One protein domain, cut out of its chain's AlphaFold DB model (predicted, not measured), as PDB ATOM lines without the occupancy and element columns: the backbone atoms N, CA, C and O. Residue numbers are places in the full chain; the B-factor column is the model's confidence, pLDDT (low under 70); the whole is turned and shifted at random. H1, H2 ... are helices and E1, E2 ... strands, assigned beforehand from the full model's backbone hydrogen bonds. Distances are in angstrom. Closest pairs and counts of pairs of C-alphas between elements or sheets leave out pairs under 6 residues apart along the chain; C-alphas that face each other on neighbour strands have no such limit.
ATOM      1  N   LYS A 127      52.977 -16.715 -39.013       87.62
ATOM      2  CA  LYS A 127      52.948 -15.437 -38.284       87.62
ATOM      3  C   LYS A 127      52.810 -14.236 -39.215       87.62
ATOM      4  O   LYS A 127      52.071 -13.309 -38.895       87.62
ATOM      5  N   ILE A 128      53.504 -14.239 -40.355       86.75
ATOM      6  CA  ILE A 128      53.389 -13.169 -41.351       86.75
ATOM      7  C   ILE A 128      51.952 -13.092 -41.873       86.75
ATOM      8  O   ILE A 128      51.351 -12.021 -41.816       86.75
ATOM      9  N   VAL A 129      51.379 -14.207 -42.327       91.00
ATOM     10  CA  VAL A 129      50.005 -14.239 -42.857       91.00
ATOM     11  C   VAL A 129      48.986 -13.816 -41.793       91.00
ATOM     12  O   VAL A 129      48.125 -12.978 -42.067       91.00
ATOM     13  N   ASP A 130      49.122 -14.314 -40.567       90.75
ATOM     14  CA  ASP A 130      48.233 -13.970 -39.454       90.75
ATOM     15  C   ASP A 130      48.337 -12.487 -39.078       90.75
ATOM     16  O   ASP A 130      47.318 -11.828 -38.867       90.75
ATOM     17  N   SER A 131      49.546 -11.911 -39.091       86.00
ATOM     18  CA  SER A 131      49.761 -10.477 -38.832       86.00
ATOM     19  C   SER A 131      49.077  -9.572 -39.862       86.00
ATOM     20  O   SER A 131      48.723  -8.428 -39.570       86.00
ATOM     21  N   LEU A 132      48.845 -10.092 -41.072       87.25
ATOM     22  CA  LEU A 132      48.112  -9.406 -42.130       87.25
ATOM     23  C   LEU A 132      46.589  -9.559 -41.995       87.25
ATOM     24  O   LEU A 132      45.857  -8.938 -42.777       87.25
ATOM     25  N   GLY A 133      46.105 -10.310 -41.001       90.31
ATOM     26  CA  GLY A 133      44.699 -10.685 -40.849       90.31
ATOM     27  C   GLY A 133      44.250 -11.696 -41.904       90.31
ATOM     28  O   GLY A 133      43.113 -11.625 -42.369       90.31
ATOM     29  N   GLY A 134      45.165 -12.566 -42.342       93.94
ATOM     30  CA  GLY A 134      44.955 -13.500 -43.441       93.94
ATOM     31  C   GLY A 134      45.131 -12.882 -44.832       93.94
ATOM     32  O   GLY A 134      45.252 -11.663 -45.019       93.94
ATOM     33  N   VAL A 135      45.136 -13.750 -45.841       95.25
ATOM     34  CA  VAL A 135      45.318 -13.402 -47.257       95.25
ATOM     35  C   VAL A 135      44.148 -13.913 -48.093       95.25
ATOM     36  O   VAL A 135      43.667 -15.018 -47.875       95.25
ATOM     37  N   GLU A 136      43.665 -13.104 -49.038       96.94
ATOM     38  CA  GLU A 136      42.637 -13.540 -49.994       96.94
ATOM     39  C   GLU A 136      43.322 -14.188 -51.198       96.94
ATOM     40  O   GLU A 136      44.122 -13.541 -51.871       96.94
ATOM     41  N   VAL A 137      43.001 -15.452 -51.465       97.38
ATOM     42  CA  VAL A 137      43.558 -16.244 -52.564       97.38
ATOM     43  C   VAL A 137      42.420 -16.716 -53.467       97.38
ATOM     44  O   VAL A 137      41.432 -17.275 -52.993       97.38
ATOM     45  N   GLU A 138      42.565 -16.509 -54.775       96.75
ATOM     46  CA  GLU A 138      41.675 -17.079 -55.792       96.75
ATOM     47  C   GLU A 138      42.135 -18.505 -56.118       96.75
ATOM     48  O   GLU A 138      43.115 -18.711 -56.837       96.75
ATOM     49  N   VAL A 139      41.444 -19.506 -55.574       96.06
ATOM     50  CA  VAL A 139      41.754 -20.912 -55.842       96.06
ATOM     51  C   VAL A 139      41.195 -21.295 -57.211       96.06
ATOM     52  O   VAL A 139      39.981 -21.363 -57.399       96.06
ATOM     53  N   GLN A 140      42.084 -21.553 -58.172       92.25
ATOM     54  CA  GLN A 140      41.702 -21.783 -59.571       92.25
ATOM     55  C   GLN A 140      40.961 -23.111 -59.777       92.25
ATOM     56  O   GLN A 140      39.932 -23.145 -60.462       92.25
ATOM     57  N   ASN A 141      41.445 -24.177 -59.138       93.25
ATOM     58  CA  ASN A 141      40.864 -25.515 -59.187       93.25
ATOM     59  C   ASN A 141      40.639 -26.039 -57.771       93.25
ATOM     60  O   ASN A 141      41.466 -25.847 -56.881       93.25
ATOM     61  N   ALA A 142      39.506 -26.707 -57.559       95.25
ATOM     62  CA  ALA A 142      39.271 -27.402 -56.305       95.25
ATOM     63  C   ALA A 142      40.160 -28.648 -56.232       95.25
ATOM     64  O   ALA A 142      40.300 -29.354 -57.229       95.25
ATOM     65  N   PHE A 143      40.703 -28.947 -55.056       96.12
ATOM     66  CA  PHE A 143      41.469 -30.170 -54.836       96.12
ATOM     67  C   PHE A 143      41.331 -30.689 -53.409       96.12
ATOM     68  O   PHE A 143      40.983 -29.958 -52.477       96.12
ATOM     69  N   THR A 144      41.606 -31.981 -53.261       96.31
ATOM     70  CA  THR A 144      41.703 -32.680 -51.980       96.31
ATOM     71  C   THR A 144      43.062 -33.356 -51.922       96.31
ATOM     72  O   THR A 144      43.437 -34.037 -52.870       96.31
ATOM     73  N   ASP A 145      43.781 -33.167 -50.822       94.94
ATOM     74  CA  ASP A 145      45.013 -33.885 -50.505       94.94
ATOM     75  C   ASP A 145      44.753 -34.709 -49.246       94.94
ATOM     76  O   ASP A 145      44.600 -34.165 -48.152       94.94
ATOM     77  N   GLU A 146      44.624 -36.022 -49.422       93.94
ATOM     78  CA  GLU A 146      44.325 -36.967 -48.341       93.94
ATOM     79  C   GLU A 146      45.568 -37.374 -47.543       93.94
ATOM     80  O   GLU A 146      45.450 -38.029 -46.508       93.94
ATOM     81  N   LYS A 147      46.758 -37.001 -48.026       92.69
ATOM     82  CA  LYS A 147      48.054 -37.404 -47.474       92.69
ATOM     83  C   LYS A 147      48.875 -36.179 -47.084       92.69
ATOM     84  O   LYS A 147      50.093 -36.147 -47.294       92.69
ATOM     85  N   TYR A 148      48.226 -35.162 -46.519       91.75
ATOM     86  CA  TYR A 148      48.934 -34.008 -45.988       91.75
ATOM     87  C   TYR A 148      49.595 -34.397 -44.657       91.75
ATOM     88  O   TYR A 148      48.904 -34.892 -43.768       91.75
ATOM     89  N   PRO A 149      50.917 -34.227 -44.489       89.69
ATOM     90  CA  PRO A 149      51.615 -34.695 -43.296       89.69
ATOM     91  C   PRO A 149      51.232 -33.878 -42.058       89.69
ATOM     92  O   PRO A 149      51.294 -32.646 -42.066       89.69
ATOM     93  N   ILE A 150      50.901 -34.575 -40.973       88.12
ATOM     94  CA  ILE A 150      50.671 -33.974 -39.660       88.12
ATOM     95  C   ILE A 150      52.029 -33.730 -39.004       88.12
ATOM     96  O   ILE A 150      52.796 -34.666 -38.769       88.12
ATOM     97  N   ALA A 151      52.302 -32.467 -38.676       83.38
ATOM     98  CA  ALA A 151      53.540 -32.076 -38.012       83.38
ATOM     99  C   ALA A 151      53.734 -32.839 -36.689       83.38
ATOM    100  O   ALA A 151      52.835 -32.871 -35.844       83.38
ATOM    101  N   GLY A 152      54.909 -33.438 -36.506       84.06
ATOM    102  CA  GLY A 152      55.267 -34.224 -35.321       84.06
ATOM    103  C   GLY A 152      54.792 -35.682 -35.348       84.06
ATOM    104  O   GLY A 152      55.078 -36.423 -34.407       84.06
ATOM    105  N   LYS A 153      54.084 -36.112 -36.399       87.62
ATOM    106  CA  LYS A 153      53.639 -37.502 -36.590       87.62
ATOM    107  C   LYS A 153      54.315 -38.194 -37.768       87.62
ATOM    108  O   LYS A 153      53.916 -39.289 -38.141       87.62
ATOM    109  N   GLU A 154      55.361 -37.610 -38.339       83.38
ATOM    110  CA  GLU A 154      56.041 -38.129 -39.532       83.38
ATOM    111  C   GLU A 154      56.587 -39.555 -39.322       83.38
ATOM    112  O   GLU A 154      56.602 -40.365 -40.251       83.38
ATOM    113  N   ASN A 155      56.969 -39.886 -38.083       85.06
ATOM    114  CA  ASN A 155      57.516 -41.186 -37.687       85.06
ATOM    115  C   ASN A 155      56.527 -42.074 -36.907       85.06
ATOM    116  O   ASN A 155      56.949 -43.064 -36.310       85.06
ATOM    117  N   ASP A 156      55.228 -41.750 -36.890       88.56
ATOM    118  CA  ASP A 156      54.217 -42.541 -36.170       88.56
ATOM    119  C   ASP A 156      54.178 -43.988 -36.704       88.56
ATOM    120  O   ASP A 156      54.239 -44.217 -37.915       88.56
ATOM    121  N   SER A 157      54.109 -44.993 -35.830       90.94
ATOM    122  CA  SER A 157      54.068 -46.401 -36.254       90.94
ATOM    123  C   SER A 157      52.791 -46.732 -37.035       90.94
ATOM    124  O   SER A 157      52.811 -47.586 -37.923       90.94
ATOM    125  N   CYS A 158      51.699 -46.014 -36.767       91.50
ATOM    126  CA  CYS A 158      50.482 -46.047 -37.560       91.50
ATOM    127  C   CYS A 158      50.649 -45.158 -38.804       91.50
ATOM    128  O   CYS A 158      50.481 -43.942 -38.746       91.50
ATOM    129  N   MET A 159      50.933 -45.764 -39.963       88.00
ATOM    130  CA  MET A 159      51.101 -45.037 -41.233       88.00
ATOM    131  C   MET A 159      49.913 -44.108 -41.579       88.00
ATOM    132  O   MET A 159      50.165 -42.960 -41.942       88.00
ATOM    133  N   PRO A 160      48.632 -44.513 -41.430       90.81
ATOM    134  CA  PRO A 160      47.507 -43.600 -41.661       90.81
ATOM    135  C   PRO A 160      47.458 -42.423 -40.676       90.81
ATOM    136  O   PRO A 160      47.000 -41.344 -41.032       90.81
ATOM    137  N   CYS A 161      47.963 -42.602 -39.453       91.81
ATOM    138  CA  CYS A 161      47.950 -41.581 -38.405       91.81
ATOM    139  C   CYS A 161      48.951 -40.439 -38.654       91.81
ATOM    140  O   CYS A 161      48.915 -39.433 -37.943       91.81
ATOM    141  N   ARG A 162      49.827 -40.585 -39.660       92.12
ATOM    142  CA  ARG A 162      50.798 -39.568 -40.088       92.12
ATOM    143  C   ARG A 162      50.170 -38.447 -40.913       92.12
ATOM    144  O   ARG A 162      50.820 -37.423 -41.118       92.12
ATOM    145  N   TYR A 163      48.948 -38.643 -41.409       93.50
ATOM    146  CA  TYR A 163      48.349 -37.778 -42.418       93.50
ATOM    147  C   TYR A 163      46.971 -37.255 -42.018       93.50
ATOM    148  O   TYR A 163      46.204 -37.921 -41.326       93.50
ATOM    149  N   GLU A 164      46.654 -36.055 -42.492       94.31
ATOM    150  CA  GLU A 164      45.322 -35.460 -42.468       94.31
ATOM    151  C   GLU A 164      44.840 -35.171 -43.896       94.31
ATOM    152  O   GLU A 164      45.633 -35.029 -44.829       94.31
ATOM    153  N   THR A 165      43.522 -35.062 -44.063       94.94
ATOM    154  CA  THR A 165      42.919 -34.644 -45.329       94.94
ATOM    155  C   THR A 165      42.683 -33.139 -45.336       94.94
ATOM    156  O   THR A 165      41.936 -32.623 -44.505       94.94
ATOM    157  N   VAL A 166      43.247 -32.442 -46.320       95.62
ATOM    158  CA  VAL A 166      43.006 -31.013 -46.564       95.62
ATOM    159  C   VAL A 166      42.236 -30.822 -47.868       95.62
ATOM    160  O   VAL A 166      42.436 -31.553 -48.838       95.62
ATOM    161  N   LYS A 167      41.314 -29.854 -47.893       96.19
ATOM    162  CA  LYS A 167      40.418 -29.606 -49.033       96.19
ATOM    163  C   LYS A 167      40.338 -28.122 -49.339       96.19
ATOM    164  O   LYS A 167      40.089 -27.324 -48.440       96.19
ATOM    165  N   PHE A 168      40.455 -27.775 -50.615       96.69
ATOM    166  CA  PHE A 168      40.317 -26.407 -51.101       96.69
ATOM    167  C   PHE A 168      39.254 -26.357 -52.192       96.69
ATOM    168  O   PHE A 168      39.278 -27.138 -53.140       96.69
ATOM    169  N   LYS A 169      38.292 -25.442 -52.046       96.25
ATOM    170  CA  LYS A 169      37.234 -25.219 -53.036       96.25
ATOM    171  C   LYS A 169      37.696 -24.205 -54.078       96.25
ATOM    172  O   LYS A 169      38.456 -23.297 -53.767       96.25
ATOM    173  N   LYS A 170      37.196 -24.319 -55.304       97.00
ATOM    174  CA  LYS A 170      37.398 -23.283 -56.319       97.00
ATOM    175  C   LYS A 170      36.757 -21.964 -55.869       97.00
ATOM    176  O   LYS A 170      35.658 -21.987 -55.312       97.00
ATOM    177  N   GLY A 171      37.418 -20.846 -56.153       97.25
ATOM    178  CA  GLY A 171      36.949 -19.495 -55.847       97.25
ATOM    179  C   GLY A 171      37.805 -18.765 -54.811       97.25
ATOM    180  O   GLY A 171      38.788 -19.295 -54.286       97.25
ATOM    181  N   LYS A 172      37.395 -17.534 -54.493       97.12
ATOM    182  CA  LYS A 172      38.025 -16.694 -53.468       97.12
ATOM    183  C   LYS A 172      37.896 -17.287 -52.076       97.12
ATOM    184  O   LYS A 172      36.794 -17.594 -51.622       97.12
ATOM    185  N   GLN A 173      39.017 -17.367 -51.372       96.94
ATOM    186  CA  GLN A 173      39.069 -17.790 -49.979       96.94
ATOM    187  C   GLN A 173      40.011 -16.887 -49.190       96.94
ATOM    188  O   GLN A 173      41.108 -16.571 -49.649       96.94
ATOM    189  N   ILE A 174      39.593 -16.494 -47.987       96.81
ATOM    190  CA  ILE A 174      40.482 -15.855 -47.018       96.81
ATOM    191  C   ILE A 174      41.156 -16.969 -46.224       96.81
ATOM    192  O   ILE A 174      40.478 -17.774 -45.591       96.81
ATOM    193  N   MET A 175      42.481 -17.015 -46.280       97.81
ATOM    194  CA  MET A 175      43.300 -18.020 -45.617       97.81
ATOM    195  C   MET A 175      44.077 -17.372 -44.472       97.81
ATOM    196  O   MET A 175      44.781 -16.379 -44.678       97.81
ATOM    197  N   ASP A 176      43.952 -17.941 -43.275       97.00
ATOM    198  CA  ASP A 176      44.869 -17.687 -42.164       97.00
ATOM    199  C   ASP A 176      46.224 -18.373 -42.410       97.00
ATOM    200  O   ASP A 176      46.423 -19.046 -43.426       97.00
ATOM    201  N   GLY A 177      47.187 -18.181 -41.510       94.81
ATOM    202  CA  GLY A 177      48.533 -18.716 -41.662       94.81
ATOM    203  C   GLY A 177      48.552 -20.231 -41.825       94.81
ATOM    204  O   GLY A 177      49.232 -20.741 -42.715       94.81
ATOM    205  N   GLU A 178      47.784 -20.957 -41.013       95.00
ATOM    206  CA  GLU A 178      47.725 -22.419 -41.071       95.00
ATOM    207  C   GLU A 178      47.113 -22.912 -42.391       95.00
ATOM    208  O   GLU A 178      47.687 -23.773 -43.061       95.00
ATOM    209  N   THR A 179      45.996 -22.322 -42.818       96.75
ATOM    210  CA  THR A 179      45.322 -22.671 -44.076       96.75
ATOM    211  C   THR A 179      46.189 -22.328 -45.284       96.75
ATOM    212  O   THR A 179      46.333 -23.148 -46.193       96.75
ATOM    213  N   ALA A 180      46.825 -21.152 -45.285       96.75
ATOM    214  CA  ALA A 180      47.737 -20.732 -46.344       96.75
ATOM    215  C   ALA A 180      48.968 -21.647 -46.415       96.75
ATOM    216  O   ALA A 180      49.417 -21.991 -47.508       96.75
ATOM    217  N   LEU A 181      49.489 -22.095 -45.266       93.88
ATOM    218  CA  LEU A 181      50.628 -23.010 -45.212       93.88
ATOM    219  C   LEU A 181      50.256 -24.367 -45.817       93.88
ATOM    220  O   LEU A 181      50.982 -24.881 -46.668       93.88
ATOM    221  N   LYS A 182      49.102 -24.920 -45.423       95.12
ATOM    222  CA  LYS A 182      48.553 -26.155 -46.003       95.12
ATOM    223  C   LYS A 182      48.360 -26.015 -47.513       95.12
ATOM    224  O   LYS A 182      48.755 -26.902 -48.272       95.12
ATOM    225  N   PHE A 183      47.845 -24.868 -47.956       95.62
ATOM    226  CA  PHE A 183      47.635 -24.569 -49.367       95.62
ATOM    227  C   PHE A 183      48.937 -24.570 -50.167       95.62
ATOM    228  O   PHE A 183      48.990 -25.203 -51.212       95.62
ATOM    229  N   VAL A 184      50.012 -23.927 -49.699       92.75
ATOM    230  CA  VAL A 184      51.287 -23.873 -50.448       92.75
ATOM    231  C   VAL A 184      52.138 -25.139 -50.316       92.75
ATOM    232  O   VAL A 184      53.068 -25.338 -51.099       92.75
ATOM    233  N   ARG A 185      51.846 -25.998 -49.332       90.94
ATOM    234  CA  ARG A 185      52.600 -27.235 -49.066       90.94
ATOM    235  C   ARG A 185      51.956 -28.505 -49.594       90.94
ATOM    236  O   ARG A 185      52.664 -29.502 -49.695       90.94
ATOM    237  N   SER A 186      50.664 -28.501 -49.914       91.50
ATOM    238  CA  SER A 186      49.998 -29.698 -50.435       91.50
ATOM    239  C   SER A 186      50.699 -30.219 -51.700       91.50
ATOM    240  O   SER A 186      51.074 -29.435 -52.580       91.50
ATOM    241  N   ARG A 187      50.922 -31.536 -51.761       86.19
ATOM    242  CA  ARG A 187      51.685 -32.235 -52.820       86.19
ATOM    243  C   ARG A 187      51.071 -33.566 -53.230       86.19
ATOM    244  O   ARG A 187      51.469 -34.099 -54.253       86.19
ATOM    245  N   ASN A 188      50.137 -34.106 -52.452       86.75
ATOM    246  CA  ASN A 188      49.549 -35.419 -52.707       86.75
ATOM    247  C   ASN A 188      48.073 -35.299 -53.103       86.75
ATOM    248  O   ASN A 188      47.290 -36.220 -52.875       86.75
ATOM    249  N   ALA A 189      47.694 -34.151 -53.669       88.25
ATOM    250  CA  ALA A 189      46.392 -33.998 -54.287       88.25
ATOM    251  C   ALA A 189      46.271 -34.909 -55.514       88.25
ATOM    252  O   ALA A 189      47.250 -35.150 -56.221       88.25
ATOM    253  N   GLU A 190      45.072 -35.418 -55.767       83.62
ATOM    254  CA  GLU A 190      44.818 -36.219 -56.962       83.62
ATOM    255  C   GLU A 190      44.828 -35.350 -58.231       83.62
ATOM    256  O   GLU A 190      44.393 -34.195 -58.223       83.62
ATOM    257  N   GLY A 191      45.309 -35.916 -59.341       87.12
ATOM    258  CA  GLY A 191      45.326 -35.253 -60.646       87.12
ATOM    259  C   GLY A 191      46.342 -34.109 -60.757       87.12
ATOM    260  O   GLY A 191      47.416 -34.141 -60.156       87.12
ATOM    261  N   ASP A 192      46.002 -33.096 -61.556       88.44
ATOM    262  CA  ASP A 192      46.920 -32.017 -61.956       88.44
ATOM    263  C   ASP A 192      47.408 -31.155 -60.774       88.44
ATOM    264  O   ASP A 192      48.510 -30.597 -60.807       88.44
ATOM    265  N   GLU A 193      46.627 -31.099 -59.690       90.69
ATOM    266  CA  GLU A 193      46.922 -30.310 -58.485       90.69
ATOM    267  C   GLU A 193      47.971 -30.962 -57.564       90.69
ATOM    268  O   GLU A 193      48.516 -30.295 -56.675       90.69
ATOM    269  N   GLY A 194      48.309 -32.237 -57.798       86.88
ATOM    270  CA  GLY A 194      49.377 -32.968 -57.101       86.88
ATOM    271  C   GLY A 194      50.783 -32.719 -57.650       86.88
ATOM    272  O   GLY A 194      51.762 -33.269 -57.151       86.88
ATOM    273  N   THR A 195      50.923 -31.904 -58.697       87.25
ATOM    274  CA  THR A 195      52.215 -31.686 -59.358       87.25
ATOM    275  C   THR A 195      53.073 -30.631 -58.647       87.25
ATOM    276  O   THR A 195      52.575 -29.707 -58.000       87.25
ATOM    277  N   ASP A 196      54.399 -30.710 -58.814       82.75
ATOM    278  CA  ASP A 196      55.304 -29.653 -58.335       82.75
ATOM    279  C   ASP A 196      55.033 -28.305 -59.033       82.75
ATOM    280  O   ASP A 196      55.208 -27.252 -58.419       82.75
ATOM    281  N   ALA A 197      54.544 -28.330 -60.280       85.19
ATOM    282  CA  ALA A 197      54.117 -27.137 -61.008       85.19
ATOM    283  C   ALA A 197      52.880 -26.486 -60.366       85.19
ATOM    284  O   ALA A 197      52.889 -25.279 -60.122       85.19
ATOM    285  N   ALA A 198      51.858 -27.275 -60.014       90.06
ATOM    286  CA  ALA A 198      50.686 -26.775 -59.295       90.06
ATOM    287  C   ALA A 198      51.066 -26.190 -57.928       90.06
ATOM    288  O   ALA A 198      50.603 -25.112 -57.554       90.06
ATOM    289  N   ARG A 199      51.987 -26.835 -57.201       89.25
ATOM    290  CA  ARG A 199      52.506 -26.290 -55.940       89.25
ATOM    291  C   ARG A 199      53.216 -24.947 -56.128       89.25
ATOM    292  O   ARG A 199      52.961 -24.022 -55.358       89.25
ATOM    293  N   ALA A 200      54.073 -24.817 -57.139       85.25
ATOM    294  CA  ALA A 200      54.735 -23.551 -57.452       85.25
ATOM    295  C   ALA A 200      53.721 -22.454 -57.831       85.25
ATOM    296  O   ALA A 200      53.848 -21.313 -57.385       85.25
ATOM    297  N   ALA A 201      52.669 -22.801 -58.580       89.31
ATOM    298  CA  ALA A 201      51.580 -21.879 -58.892       89.31
ATOM    299  C   ALA A 201      50.844 -21.411 -57.622       89.31
ATOM    300  O   ALA A 201      50.630 -20.214 -57.439       89.31
ATOM    301  N   ARG A 202      50.530 -22.326 -56.694       93.19
ATOM    302  CA  ARG A 202      49.911 -21.997 -55.395       93.19
ATOM    303  C   ARG A 202      50.789 -21.087 -54.538       93.19
ATOM    304  O   ARG A 202      50.283 -20.128 -53.956       93.19
ATOM    305  N   GLN A 203      52.099 -21.343 -54.494       90.81
ATOM    306  CA  GLN A 203      53.062 -20.457 -53.833       90.81
ATOM    307  C   GLN A 203      53.011 -19.043 -54.422       90.81
ATOM    308  O   GLN A 203      52.946 -18.075 -53.665       90.81
ATOM    309  N   GLN A 204      52.960 -18.916 -55.752       88.38
ATOM    310  CA  GLN A 204      52.878 -17.611 -56.399       88.38
ATOM    311  C   GLN A 204      51.568 -16.874 -56.096       88.38
ATOM    312  O   GLN A 204      51.607 -15.685 -55.783       88.38
ATOM    313  N   LEU A 205      50.427 -17.571 -56.092       93.31
ATOM    314  CA  LEU A 205      49.139 -16.977 -55.713       93.31
ATOM    315  C   LEU A 205      49.173 -16.383 -54.297       93.31
ATOM    316  O   LEU A 205      48.657 -15.290 -54.065       93.31
ATOM    317  N   VAL A 206      49.810 -17.077 -53.350       93.31
ATOM    318  CA  VAL A 206      49.951 -16.588 -51.972       93.31
ATOM    319  C   VAL A 206      50.929 -15.416 -51.882       93.31
ATOM    320  O   VAL A 206      50.640 -14.451 -51.175       93.31
ATOM    321  N   ILE A 207      52.048 -15.447 -52.612       88.06
ATOM    322  CA  ILE A 207      52.992 -14.317 -52.687       88.06
ATOM    323  C   ILE A 207      52.286 -13.065 -53.223       88.06
ATOM    324  O   ILE A 207      52.422 -11.986 -52.642       88.06
ATOM    325  N   ASP A 208      51.486 -13.202 -54.281       88.50
ATOM    326  CA  ASP A 208      50.711 -12.095 -54.846       88.50
ATOM    327  C   ASP A 208      49.643 -11.584 -53.870       88.50
ATOM    328  O   ASP A 208      49.461 -10.373 -53.724       88.50
ATOM    329  N   ALA A 209      48.984 -12.478 -53.130       92.31
ATOM    330  CA  ALA A 209      48.025 -12.095 -52.100       92.31
ATOM    331  C   ALA A 209      48.684 -11.319 -50.942       92.31
ATOM    332  O   ALA A 209      48.154 -10.291 -50.503       92.31
ATOM    333  N   ILE A 210      49.866 -11.754 -50.485       87.38
ATOM    334  CA  ILE A 210      50.675 -11.037 -49.485       87.38
ATOM    335  C   ILE A 210      51.066  -9.659 -50.027       87.38
ATOM    336  O   ILE A 210      50.829  -8.648 -49.363       87.38
ATOM    337  N   LYS A 211      51.598  -9.593 -51.253       82.44
ATOM    338  CA  LYS A 211      51.971  -8.334 -51.913       82.44
ATOM    339  C   LYS A 211      50.793  -7.363 -51.966       82.44
ATOM    340  O   LYS A 211      50.942  -6.207 -51.575       82.44
ATOM    341  N   ASN A 212      49.618  -7.823 -52.390       85.06
ATOM    342  CA  ASN A 212      48.419  -6.991 -52.474       85.06
ATOM    343  C   ASN A 212      47.981  -6.475 -51.097       85.06
ATOM    344  O   ASN A 212      47.652  -5.296 -50.962       85.06
ATOM    345  N   LYS A 213      48.044  -7.309 -50.047       84.62
ATOM    346  CA  LYS A 213      47.759  -6.873 -48.668       84.62
ATOM    347  C   LYS A 213      48.716  -5.779 -48.204       84.62
ATOM    348  O   LYS A 213      48.255  -4.805 -47.612       84.62
ATOM    349  N   VAL A 214      50.006  -5.919 -48.495       76.38
ATOM    350  CA  VAL A 214      51.039  -4.949 -48.109       76.38
ATOM    351  C   VAL A 214      50.885  -3.627 -48.858       76.38
ATOM    352  O   VAL A 214      50.891  -2.571 -48.236       76.38
ATOM    353  N   VAL A 215      50.684  -3.677 -50.177       74.75
ATOM    354  CA  VAL A 215      50.506  -2.475 -51.010       74.75
ATOM    355  C   VAL A 215      49.214  -1.734 -50.655       74.75
ATOM    356  O   VAL A 215      49.212  -0.509 -50.592       74.75
TER     357      VAL A 215
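This is residues 127 to 215 of the 248 residues of the protein "Cell envelope-related transcriptional attenuator" of Candidatus Woesebacteria bacterium GW2011_GWB1_41_10 (UniProt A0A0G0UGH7). A two-stranded ribbon bends sharply partway along, with E1 and E4 side by side in one half and E2 and E3 in the other; H3 sits inside the bend, and the long helix H5 packs on E1 and on H3. H1 packs on H3, while H2 and the loop of residues 150 to 158 lie at the far end of the E2 and E3 half, away from the other helices. The printed part has 89 residues with five named helices and four named strands, in the order H1 E1 E2 H2 E3 E4 H3 H4 H5; the class is mixed, and both two-stranded sheets, E1 - E4 and E2 - E3, are antiparallel. The whole is compact, with a radius of gyration of the C-alphas of 13.6 A, yet elongated, spanning 46 by 28 by 19 A.

H1 is residues 127 to 131, beginning at C-alpha 127 at (52.948, -15.437, -38.284). E1 is residues 135 to 139, and E2 is residues 143 to 149, 16.0 A long. H2, residues 159 to 162, is followed directly by E3, residues 163 to 168, 16.4 A long from C-alpha 163 at (48.349, -37.778, -42.418). E4 is residues 171 to 175, H3 residues 177 to 185, 12.0 A long, and H4 residues 191 to 194. H5, residues 196 to 215, is 28.6 A long and ends at C-alpha 215 at (50.506, -2.475, -51.010).

E1 and E4 are antiparallel at 149 degrees, with N 137 and O 173 within hydrogen-bond range at 2.9 A. E2 and E3 are antiparallel at 155 degrees, with N 145 and O 166 within range at 2.9 A. H3 and E4 are near each other, with 6 pairs of C-alphas within 10 A. The closest C-alphas of H3 and E3, those of Lys 182 and Val 166, are 7.4 A apart. H3 and H5 touch, H5 with residues 199 to 206 alone; their closest C-alphas, Val 184 and Gln 203, are 5.1 A apart. They run opposite ways at a shallow tilt of 34.6 degrees, only just short of steep. The closest C-alphas of H5 and E1, those of Ala 209 and Val 135, are 5.7 A apart. H1 and H3 touch, closest at the C-alphas of Val 129 and Gly 177, 4.9 A. H4 and H5 are close but not clearly touching, with the C-alphas of Asp 192 and Ala 198 closest at 7.0 A. The closest C-alphas of E2 and H4, Phe 143 and Glu 193, are 6.6 A apart. H2 is apart from H3. In H1, H3 and H5 every O i to N i+4 pair is within hydrogen-bond range; H2 and H4 are too short for such a pair.

The two C-alphas farthest apart, those of Ser 157 and Val 215, are 46.5 A apart. The printed part has no cut and no long link; the link from E2 to H2, 9 residues, is short and the others are tight. The mean pLDDT of the printed part is 90.9, and no printed residue is under 70.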